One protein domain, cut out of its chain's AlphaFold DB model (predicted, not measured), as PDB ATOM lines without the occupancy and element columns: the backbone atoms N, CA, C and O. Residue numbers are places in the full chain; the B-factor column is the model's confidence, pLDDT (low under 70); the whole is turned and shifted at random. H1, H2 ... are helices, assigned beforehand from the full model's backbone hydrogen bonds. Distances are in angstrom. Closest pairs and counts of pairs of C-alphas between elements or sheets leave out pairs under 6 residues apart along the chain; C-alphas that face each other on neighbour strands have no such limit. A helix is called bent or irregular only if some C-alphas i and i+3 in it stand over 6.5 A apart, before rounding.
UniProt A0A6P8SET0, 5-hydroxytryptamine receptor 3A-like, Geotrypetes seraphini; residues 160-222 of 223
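What this domain is: This is residues 160 to 222 of the 223 residues of the protein "5-hydroxytryptamine receptor 3A-like" of Geotrypetes seraphini (UniProt A0A6P8SET0). The model is a long helical hairpin: H1 and H2 run side by side in opposite ways, joined by a tight turn at one end, and beyond the far end of H2 a tail of residues 210 to 222 folds back. Residues 180 to 187 at the turn and 211 to 217 in the tail stick out from the body. The printed part has 63 residues with two named helices, H1 then H2, and no named strand; its class is all helix. It is loose, with a radius of gyration of the C-alphas of 14.4 A, and a rod in outline, spanning 46 by 18 by 18 A.

Where its parts are: Find C-alpha 160 at (-38.611, 0.906, 61.752); there H1, residues 160 to 180, begins and runs 29.7 A to C-alpha 180. H1 is neither bent nor irregular, but only just: C-alphas 163 and 166 are 6.4 A apart. Go on to C-alpha 185 at (-54.131, -8.718, 31.494), where H2, residues 185 to 209, begins; it runs 36.6 A to C-alpha 209 at (-32.045, 6.246, 56.539). From there residues 210 to 222 hold no named element.

How they stand to each other: Look at Phe 171 and Leu 195: their C-alphas, 6.9 A apart, are the closest of H1 and H2, which touch with 9 pairs of C-alphas within 8 A. The two helices form a hairpin and run opposite ways at a shallow tilt of 16 degrees, 11.0 A from centre to centre. In H2 every O i to N i+4 pair is within hydrogen-bond range; in H1, 15 of 17 are.

The domain as a whole: The two C-alphas farthest apart are those of His 184 and Thr 213, at 45.8 A. The printed part has no cut, and the link from H1 to H2, 4 residues, is tight. In the B-factor column the mean pLDDT of the printed part is 86.4; residues 212 to 215 are under 70.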
ATOM      1  N   HIS A 160     -39.100   1.453  63.016       90.25
ATOM      2  CA  HIS A 160     -38.611   0.906  61.752       90.25
ATOM      3  C   HIS A 160     -39.509  -0.234  61.251       90.25
ATOM      4  O   HIS A 160     -39.822  -0.307  60.069       90.25
ATOM      5  N   VAL A 161     -39.998  -1.093  62.145       92.25
ATOM      6  CA  VAL A 161     -40.930  -2.175  61.804       92.25
ATOM      7  C   VAL A 161     -42.248  -1.602  61.279       92.25
ATOM      8  O   VAL A 161     -42.733  -2.044  60.240       92.25
ATOM      9  N   LEU A 162     -42.812  -0.598  61.955       92.38
ATOM     10  CA  LEU A 162     -44.090   0.004  61.559       92.38
ATOM     11  C   LEU A 162     -43.998   0.820  60.263       92.38
ATOM     12  O   LEU A 162     -44.933   0.786  59.469       92.38
ATOM     13  N   ASN A 163     -42.888   1.525  60.035       90.31
ATOM     14  CA  ASN A 163     -42.757   2.440  58.897       90.31
ATOM     15  C   ASN A 163     -42.089   1.817  57.662       90.31
ATOM     16  O   ASN A 163     -42.268   2.338  56.567       90.31
ATOM     17  N   LEU A 164     -41.328   0.727  57.816       89.94
ATOM     18  CA  LEU A 164     -40.624   0.069  56.710       89.94
ATOM     19  C   LEU A 164     -41.155  -1.347  56.459       89.94
ATOM     20  O   LEU A 164     -41.606  -1.644  55.357       89.94
ATOM     21  N   ILE A 165     -41.146  -2.210  57.481       91.06
ATOM     22  CA  ILE A 165     -41.473  -3.640  57.321       91.06
ATOM     23  C   ILE A 165     -42.975  -3.862  57.090       91.06
ATOM     24  O   ILE A 165     -43.368  -4.706  56.287       91.06
ATOM     25  N   LEU A 166     -43.838  -3.116  57.777       93.31
ATOM     26  CA  LEU A 166     -45.284  -3.258  57.607       93.31
ATOM     27  C   LEU A 166     -45.747  -2.826  56.194       93.31
ATOM     28  O   LEU A 166     -46.490  -3.589  55.568       93.31
ATOM     29  N   PRO A 167     -45.291  -1.685  55.631       92.56
ATOM     30  CA  PRO A 167     -45.574  -1.337  54.239       92.56
ATOM     31  C   PRO A 167     -45.020  -2.335  53.215       92.56
ATOM     32  O   PRO A 167     -45.755  -2.689  52.293       92.56
ATOM     33  N   THR A 168     -43.782  -2.838  53.364       90.88
ATOM     34  CA  THR A 168     -43.245  -3.860  52.438       90.88
ATOM     35  C   THR A 168     -44.080  -5.136  52.468       90.88
ATOM     36  O   THR A 168     -44.448  -5.650  51.413       90.88
ATOM     37  N   ALA A 169     -44.442  -5.627  53.656       92.88
ATOM     38  CA  ALA A 169     -45.285  -6.811  53.803       92.88
ATOM     39  C   ALA A 169     -46.666  -6.617  53.153       92.88
ATOM     40  O   ALA A 169     -47.176  -7.528  52.498       92.88
ATOM     41  N   CYS A 170     -47.246  -5.418  53.275       94.31
ATOM     42  CA  CYS A 170     -48.487  -5.061  52.593       94.31
ATOM     43  C   CYS A 170     -48.325  -5.132  51.066       94.31
ATOM     44  O   CYS A 170     -49.111  -5.815  50.409       94.31
ATOM     45  N   PHE A 171     -47.274  -4.526  50.500       92.94
ATOM     46  CA  PHE A 171     -47.003  -4.603  49.060       92.94
ATOM     47  C   PHE A 171     -46.817  -6.046  48.573       92.94
ATOM     48  O   PHE A 171     -47.428  -6.428  47.577       92.94
ATOM     49  N   LEU A 172     -46.058  -6.875  49.296       91.94
ATOM     50  CA  LEU A 172     -45.885  -8.293  48.953       91.94
ATOM     51  C   LEU A 172     -47.216  -9.058  48.987       91.94
ATOM     52  O   LEU A 172     -47.503  -9.848  48.089       91.94
ATOM     53  N   SER A 173     -48.061  -8.793  49.988       93.81
ATOM     54  CA  SER A 173     -49.386  -9.417  50.081       93.81
ATOM     55  C   SER A 173     -50.303  -9.011  48.922       93.81
ATOM     56  O   SER A 173     -50.990  -9.862  48.356       93.81
ATOM     57  N   MET A 174     -50.260  -7.736  48.520       92.69
ATOM     58  CA  MET A 174     -51.026  -7.213  47.390       92.69
ATOM     59  C   MET A 174     -50.556  -7.821  46.066       92.69
ATOM     60  O   MET A 174     -51.388  -8.166  45.228       92.69
ATOM     61  N   ASP A 175     -49.248  -8.023  45.883       92.06
ATOM     62  CA  ASP A 175     -48.719  -8.653  44.671       92.06
ATOM     63  C   ASP A 175     -49.191 -10.110  44.518       92.06
ATOM     64  O   ASP A 175     -49.655 -10.507  43.444       92.06
ATOM     65  N   ILE A 176     -49.161 -10.888  45.607       92.44
ATOM     66  CA  ILE A 176     -49.669 -12.271  45.630       92.44
ATOM     67  C   ILE A 176     -51.178 -12.297  45.355       92.44
ATOM     68  O   ILE A 176     -51.653 -13.113  44.554       92.44
ATOM     69  N   PHE A 177     -51.933 -11.396  45.987       91.44
ATOM     70  CA  PHE A 177     -53.380 -11.289  45.807       91.44
ATOM     71  C   PHE A 177     -53.742 -11.037  44.337       91.44
ATOM     72  O   PHE A 177     -54.544 -11.764  43.759       91.44
ATOM     73  N   ILE A 178     -53.063 -10.096  43.686       90.50
ATOM     74  CA  ILE A 178     -53.314  -9.730  42.283       90.50
ATOM     75  C   ILE A 178     -52.809 -10.784  41.310       90.50
ATOM     76  O   ILE A 178     -53.375 -10.984  40.233       90.50
ATOM     77  N   SER A 179     -51.752 -11.506  41.678       87.50
ATOM     78  CA  SER A 179     -51.320 -12.666  40.907       87.50
ATOM     79  C   SER A 179     -52.410 -13.741  40.850       87.50
ATOM     80  O   SER A 179     -52.592 -14.352  39.796       87.50
ATOM     81  N   SER A 180     -53.168 -13.899  41.941       87.81
ATOM     82  CA  SER A 180     -54.212 -14.918  42.107       87.81
ATOM     83  C   SER A 180     -55.528 -14.593  41.391       87.81
ATOM     84  O   SER A 180     -56.317 -15.502  41.139       87.81
ATOM     85  N   ILE A 181     -55.781 -13.323  41.052       86.75
ATOM     86  CA  ILE A 181     -57.000 -12.912  40.350       86.75
ATOM     87  C   ILE A 181     -56.845 -13.174  38.834       86.75
ATOM     88  O   ILE A 181     -55.877 -12.704  38.224       86.75
ATOM     89  N   PRO A 182     -57.791 -13.895  38.194       80.94
ATOM     90  CA  PRO A 182     -57.788 -14.186  36.758       80.94
ATOM     91  C   PRO A 182     -58.399 -13.038  35.925       80.94
ATOM     92  O   PRO A 182     -59.225 -13.271  35.045       80.94
ATOM     93  N   GLU A 183     -58.042 -11.791  36.234       72.25
ATOM     94  CA  GLU A 183     -58.534 -10.588  35.544       72.25
ATOM     95  C   GLU A 183     -57.872 -10.376  34.173       72.25
ATOM     96  O   GLU A 183     -56.853 -10.993  33.841       72.25
ATOM     97  N   HIS A 184     -58.460  -9.482  33.370       76.94
ATOM     98  CA  HIS A 184     -57.894  -9.065  32.090       76.94
ATOM     99  C   HIS A 184     -56.467  -8.529  32.277       76.94
ATOM    100  O   HIS A 184     -56.168  -7.766  33.194       76.94
ATOM    101  N   TYR A 185     -55.570  -8.958  31.388       78.56
ATOM    102  CA  TYR A 185     -54.131  -8.718  31.494       78.56
ATOM    103  C   TYR A 185     -53.766  -7.222  31.566       78.56
ATOM    104  O   TYR A 185     -52.813  -6.860  32.255       78.56
ATOM    105  N   ASP A 186     -54.557  -6.362  30.921       80.50
ATOM    106  CA  ASP A 186     -54.314  -4.918  30.840       80.50
ATOM    107  C   ASP A 186     -54.449  -4.212  32.204       80.50
ATOM    108  O   ASP A 186     -53.578  -3.422  32.583       80.50
ATOM    109  N   ASP A 187     -55.464  -4.561  33.001       83.19
ATOM    110  CA  ASP A 187     -55.686  -3.967  34.330       83.19
ATOM    111  C   ASP A 187     -54.622  -4.436  35.341       83.19
ATOM    112  O   ASP A 187     -54.113  -3.660  36.159       83.19
ATOM    113  N   LYS A 188     -54.188  -5.696  35.210       87.75
ATOM    114  CA  LYS A 188     -53.128  -6.298  36.033       87.75
ATOM    115  C   LYS A 188     -51.770  -5.619  35.831       87.75
ATOM    116  O   LYS A 188     -51.021  -5.453  36.799       87.75
ATOM    117  N   ILE A 189     -51.441  -5.222  34.598       90.31
ATOM    118  CA  ILE A 189     -50.195  -4.499  34.298       90.31
ATOM    119  C   ILE A 189     -50.196  -3.128  34.976       90.31
ATOM    120  O   ILE A 189     -49.220  -2.783  35.645       90.31
ATOM    121  N   SER A 190     -51.283  -2.365  34.837       90.00
ATOM    122  CA  SER A 190     -51.399  -1.018  35.410       90.00
ATOM    123  C   SER A 190     -51.191  -1.021  36.931       90.00
ATOM    124  O   SER A 190     -50.421  -0.216  37.474       90.00
ATOM    125  N   PHE A 191     -51.780  -1.999  37.630       90.75
ATOM    126  CA  PHE A 191     -51.565  -2.144  39.068       90.75
ATOM    127  C   PHE A 191     -50.111  -2.501  39.403       90.75
ATOM    128  O   PHE A 191     -49.511  -1.882  40.284       90.75
ATOM    129  N   LYS A 192     -49.513  -3.474  38.700       92.00
ATOM    130  CA  LYS A 192     -48.119  -3.883  38.950       92.00
ATOM    131  C   LYS A 192     -47.131  -2.734  38.737       92.00
ATOM    132  O   LYS A 192     -46.195  -2.605  39.521       92.00
ATOM    133  N   ILE A 193     -47.362  -1.864  37.752       93.56
ATOM    134  CA  ILE A 193     -46.557  -0.646  37.553       93.56
ATOM    135  C   ILE A 193     -46.648   0.271  38.783       93.56
ATOM    136  O   ILE A 193     -45.627   0.751  39.272       93.56
ATOM    137  N   THR A 194     -47.852   0.469  39.323       92.69
ATOM    138  CA  THR A 194     -48.061   1.287  40.530       92.69
ATOM    139  C   THR A 194     -47.381   0.671  41.757       92.69
ATOM    140  O   THR A 194     -46.778   1.385  42.558       92.69
ATOM    141  N   LEU A 195     -47.405  -0.659  41.884       93.50
ATOM    142  CA  LEU A 195     -46.725  -1.382  42.960       93.50
ATOM    143  C   LEU A 195     -45.196  -1.247  42.867       93.50
ATOM    144  O   LEU A 195     -44.552  -0.961  43.874       93.50
ATOM    145  N   ILE A 196     -44.617  -1.362  41.665       93.94
ATOM    146  CA  ILE A 196     -43.179  -1.140  41.429       93.94
ATOM    147  C   ILE A 196     -42.778   0.293  41.807       93.94
ATOM    148  O   ILE A 196     -41.738   0.495  42.441       93.94
ATOM    149  N   LEU A 197     -43.607   1.285  41.466       95.06
ATOM    150  CA  LEU A 197     -43.378   2.676  41.857       95.06
ATOM    151  C   LEU A 197     -43.372   2.825  43.389       95.06
ATOM    152  O   LEU A 197     -42.457   3.433  43.940       95.06
ATOM    153  N   GLY A 198     -44.349   2.228  44.079       93.50
ATOM    154  CA  GLY A 198     -44.438   2.252  45.544       93.50
ATOM    155  C   GLY A 198     -43.223   1.624  46.232       93.50
ATOM    156  O   GLY A 198     -42.653   2.223  47.146       93.50
ATOM    157  N   VAL A 199     -42.768   0.464  45.750       91.81
ATOM    158  CA  VAL A 199     -41.552  -0.201  46.253       91.81
ATOM    159  C   VAL A 199     -40.303   0.644  45.983       91.81
ATOM    160  O   VAL A 199     -39.440   0.750  46.852       91.81
ATOM    161  N   SER A 200     -40.222   1.307  44.827       92.62
ATOM    162  CA  SER A 200     -39.097   2.193  44.487       92.62
ATOM    163  C   SER A 200     -39.007   3.397  45.429       92.62
ATOM    164  O   SER A 200     -37.917   3.746  45.880       92.62
ATOM    165  N   VAL A 201     -40.146   4.004  45.783       93.31
ATOM    166  CA  VAL A 201     -40.199   5.098  46.769       93.31
ATOM    167  C   VAL A 201     -39.767   4.609  48.154       93.31
ATOM    168  O   VAL A 201     -38.992   5.281  48.828       93.31
ATOM    169  N   LEU A 202     -40.212   3.424  48.572       90.44
ATOM    170  CA  LEU A 202     -39.819   2.847  49.859       90.44
ATOM    171  C   LEU A 202     -38.322   2.505  49.919       90.44
ATOM    172  O   LEU A 202     -37.678   2.727  50.943       90.44
ATOM    173  N   SER A 203     -37.758   2.018  48.812       88.62
ATOM    174  CA  SER A 203     -36.320   1.772  48.668       88.62
ATOM    175  C   SER A 203     -35.505   3.067  48.753       88.62
ATOM    176  O   SER A 203     -34.455   3.092  49.396       88.62
ATOM    177  N   LEU A 204     -36.015   4.168  48.189       89.81
ATOM    178  CA  LEU A 204     -35.386   5.483  48.315       89.81
ATOM    179  C   LEU A 204     -35.340   5.945  49.778       89.81
ATOM    180  O   LEU A 204     -34.277   6.339  50.252       89.81
ATOM    181  N   ILE A 205     -36.455   5.823  50.506       89.19
ATOM    182  CA  ILE A 205     -36.527   6.153  51.940       89.19
ATOM    183  C   ILE A 205     -35.531   5.304  52.739       89.19
ATOM    184  O   ILE A 205     -34.824   5.818  53.604       89.19
ATOM    185  N   LEU A 206     -35.435   4.006  52.440       87.12
ATOM    186  CA  LEU A 206     -34.466   3.121  53.085       87.12
ATOM    187  C   LEU A 206     -33.022   3.593  52.851       87.12
ATOM    188  O   LEU A 206     -32.233   3.627  53.791       87.12
ATOM    189  N   ASN A 207     -32.685   3.996  51.626       86.00
ATOM    190  CA  ASN A 207     -31.353   4.497  51.286       86.00
ATOM    191  C   ASN A 207     -31.014   5.829  51.984       86.00
ATOM    192  O   ASN A 207     -29.849   6.084  52.268       86.00
ATOM    193  N   GLU A 208     -32.008   6.667  52.288       86.06
ATOM    194  CA  GLU A 208     -31.799   7.902  53.059       86.06
ATOM    195  C   GLU A 208     -31.565   7.645  54.556       86.06
ATOM    196  O   GLU A 208     -30.845   8.401  55.208       86.06
ATOM    197  N   ILE A 209     -32.161   6.586  55.112       82.69
ATOM    198  CA  ILE A 209     -32.045   6.246  56.539       82.69
ATOM    199  C   ILE A 209     -30.755   5.467  56.828       82.69
ATOM    200  O   ILE A 209     -30.179   5.590  57.912       82.69
ATOM    201  N   LEU A 210     -30.303   4.633  55.889       81.06
ATOM    202  CA  LEU A 210     -29.126   3.797  56.091       81.06
ATOM    203  C   LEU A 210     -27.832   4.600  55.901       81.06
ATOM    204  O   LEU A 210     -27.655   5.276  54.887       81.06
ATOM    205  N   PRO A 211     -26.865   4.489  56.824       70.19
ATOM    206  CA  PRO A 211     -25.558   5.085  56.611       70.19
ATOM    207  C   PRO A 211     -24.836   4.356  55.468       70.19
ATOM    208  O   PRO A 211     -24.666   3.139  55.502       70.19
ATOM    209  N   ILE A 212     -24.327   5.112  54.490       60.16
ATOM    210  CA  ILE A 212     -23.593   4.609  53.303       60.16
ATOM    211  C   ILE A 212     -22.249   3.932  53.690       60.16
ATOM    212  O   ILE A 212     -21.506   3.434  52.851       60.16
ATOM    213  N   THR A 213     -21.900   3.913  54.979       59.34
ATOM    214  CA  THR A 213     -20.564   3.576  55.485       59.34
ATOM    215  C   THR A 213     -20.376   2.116  55.897       59.34
ATOM    216  O   THR A 213     -19.268   1.752  56.286       59.34
ATOM    217  N   SER A 214     -21.410   1.273  55.870       62.31
ATOM    218  CA  SER A 214     -21.275  -0.118  56.321       62.31
ATOM    219  C   SER A 214     -20.589  -0.999  55.279       62.31
ATOM    220  O   SER A 214     -20.971  -1.008  54.112       62.31
ATOM    221  N   THR A 215     -19.635  -1.818  55.721       66.56
ATOM    222  CA  THR A 215     -18.898  -2.768  54.867       66.56
ATOM    223  C   THR A 215     -19.809  -3.782  54.162       66.56
ATOM    224  O   THR A 215     -19.465  -4.252  53.082       66.56
ATOM    225  N   ASN A 216     -20.974  -4.094  54.745       74.38
ATOM    226  CA  ASN A 216     -21.973  -4.994  54.171       74.38
ATOM    227  C   ASN A 216     -23.347  -4.306  54.127       74.38
ATOM    228  O   ASN A 216     -23.738  -3.715  55.137       74.38
ATOM    229  N   PRO A 217     -24.095  -4.398  53.013       80.31
ATOM    230  CA  PRO A 217     -25.465  -3.903  52.956       80.31
ATOM    231  C   PRO A 217     -26.384  -4.713  53.892       80.31
ATOM    232  O   PRO A 217     -26.105  -5.885  54.165       80.31
ATOM    233  N   PRO A 218     -27.490  -4.124  54.380       85.12
ATOM    234  CA  PRO A 218     -28.450  -4.843  55.210       85.12
ATOM    235  C   PRO A 218     -29.203  -5.899  54.396       85.12
ATOM    236  O   PRO A 218     -29.516  -5.682  53.225       85.12
ATOM    237  N   LEU A 219     -29.579  -7.010  55.037       85.31
ATOM    238  CA  LEU A 219     -30.322  -8.103  54.390       85.31
ATOM    239  C   LEU A 219     -31.621  -7.628  53.729       85.31
ATOM    240  O   LEU A 219     -31.942  -8.068  52.632       85.31
ATOM    241  N   ILE A 220     -32.336  -6.690  54.356       83.69
ATOM    242  CA  ILE A 220     -33.591  -6.138  53.822       83.69
ATOM    243  C   ILE A 220     -33.408  -5.307  52.542       83.69
ATOM    244  O   ILE A 220     -34.380  -5.023  51.862       83.69
ATOM    245  N   GLY A 221     -32.181  -4.881  52.223       78.75
ATOM    246  CA  GLY A 221     -31.876  -4.226  50.949       78.75
ATOM    247  C   GLY A 221     -31.524  -5.209  49.828       78.75
ATOM    248  O   GLY A 221     -31.443  -4.801  48.675       78.75
ATOM    249  N   ILE A 222     -31.276  -6.481  50.161       80.38
ATOM    250  CA  ILE A 222     -30.929  -7.541  49.202       80.38
ATOM    251  C   ILE A 222     -32.186  -8.287  48.724       80.38
ATOM    252  O   ILE A 222     -32.231  -8.709  47.569       80.38
TER     253      ILE A 222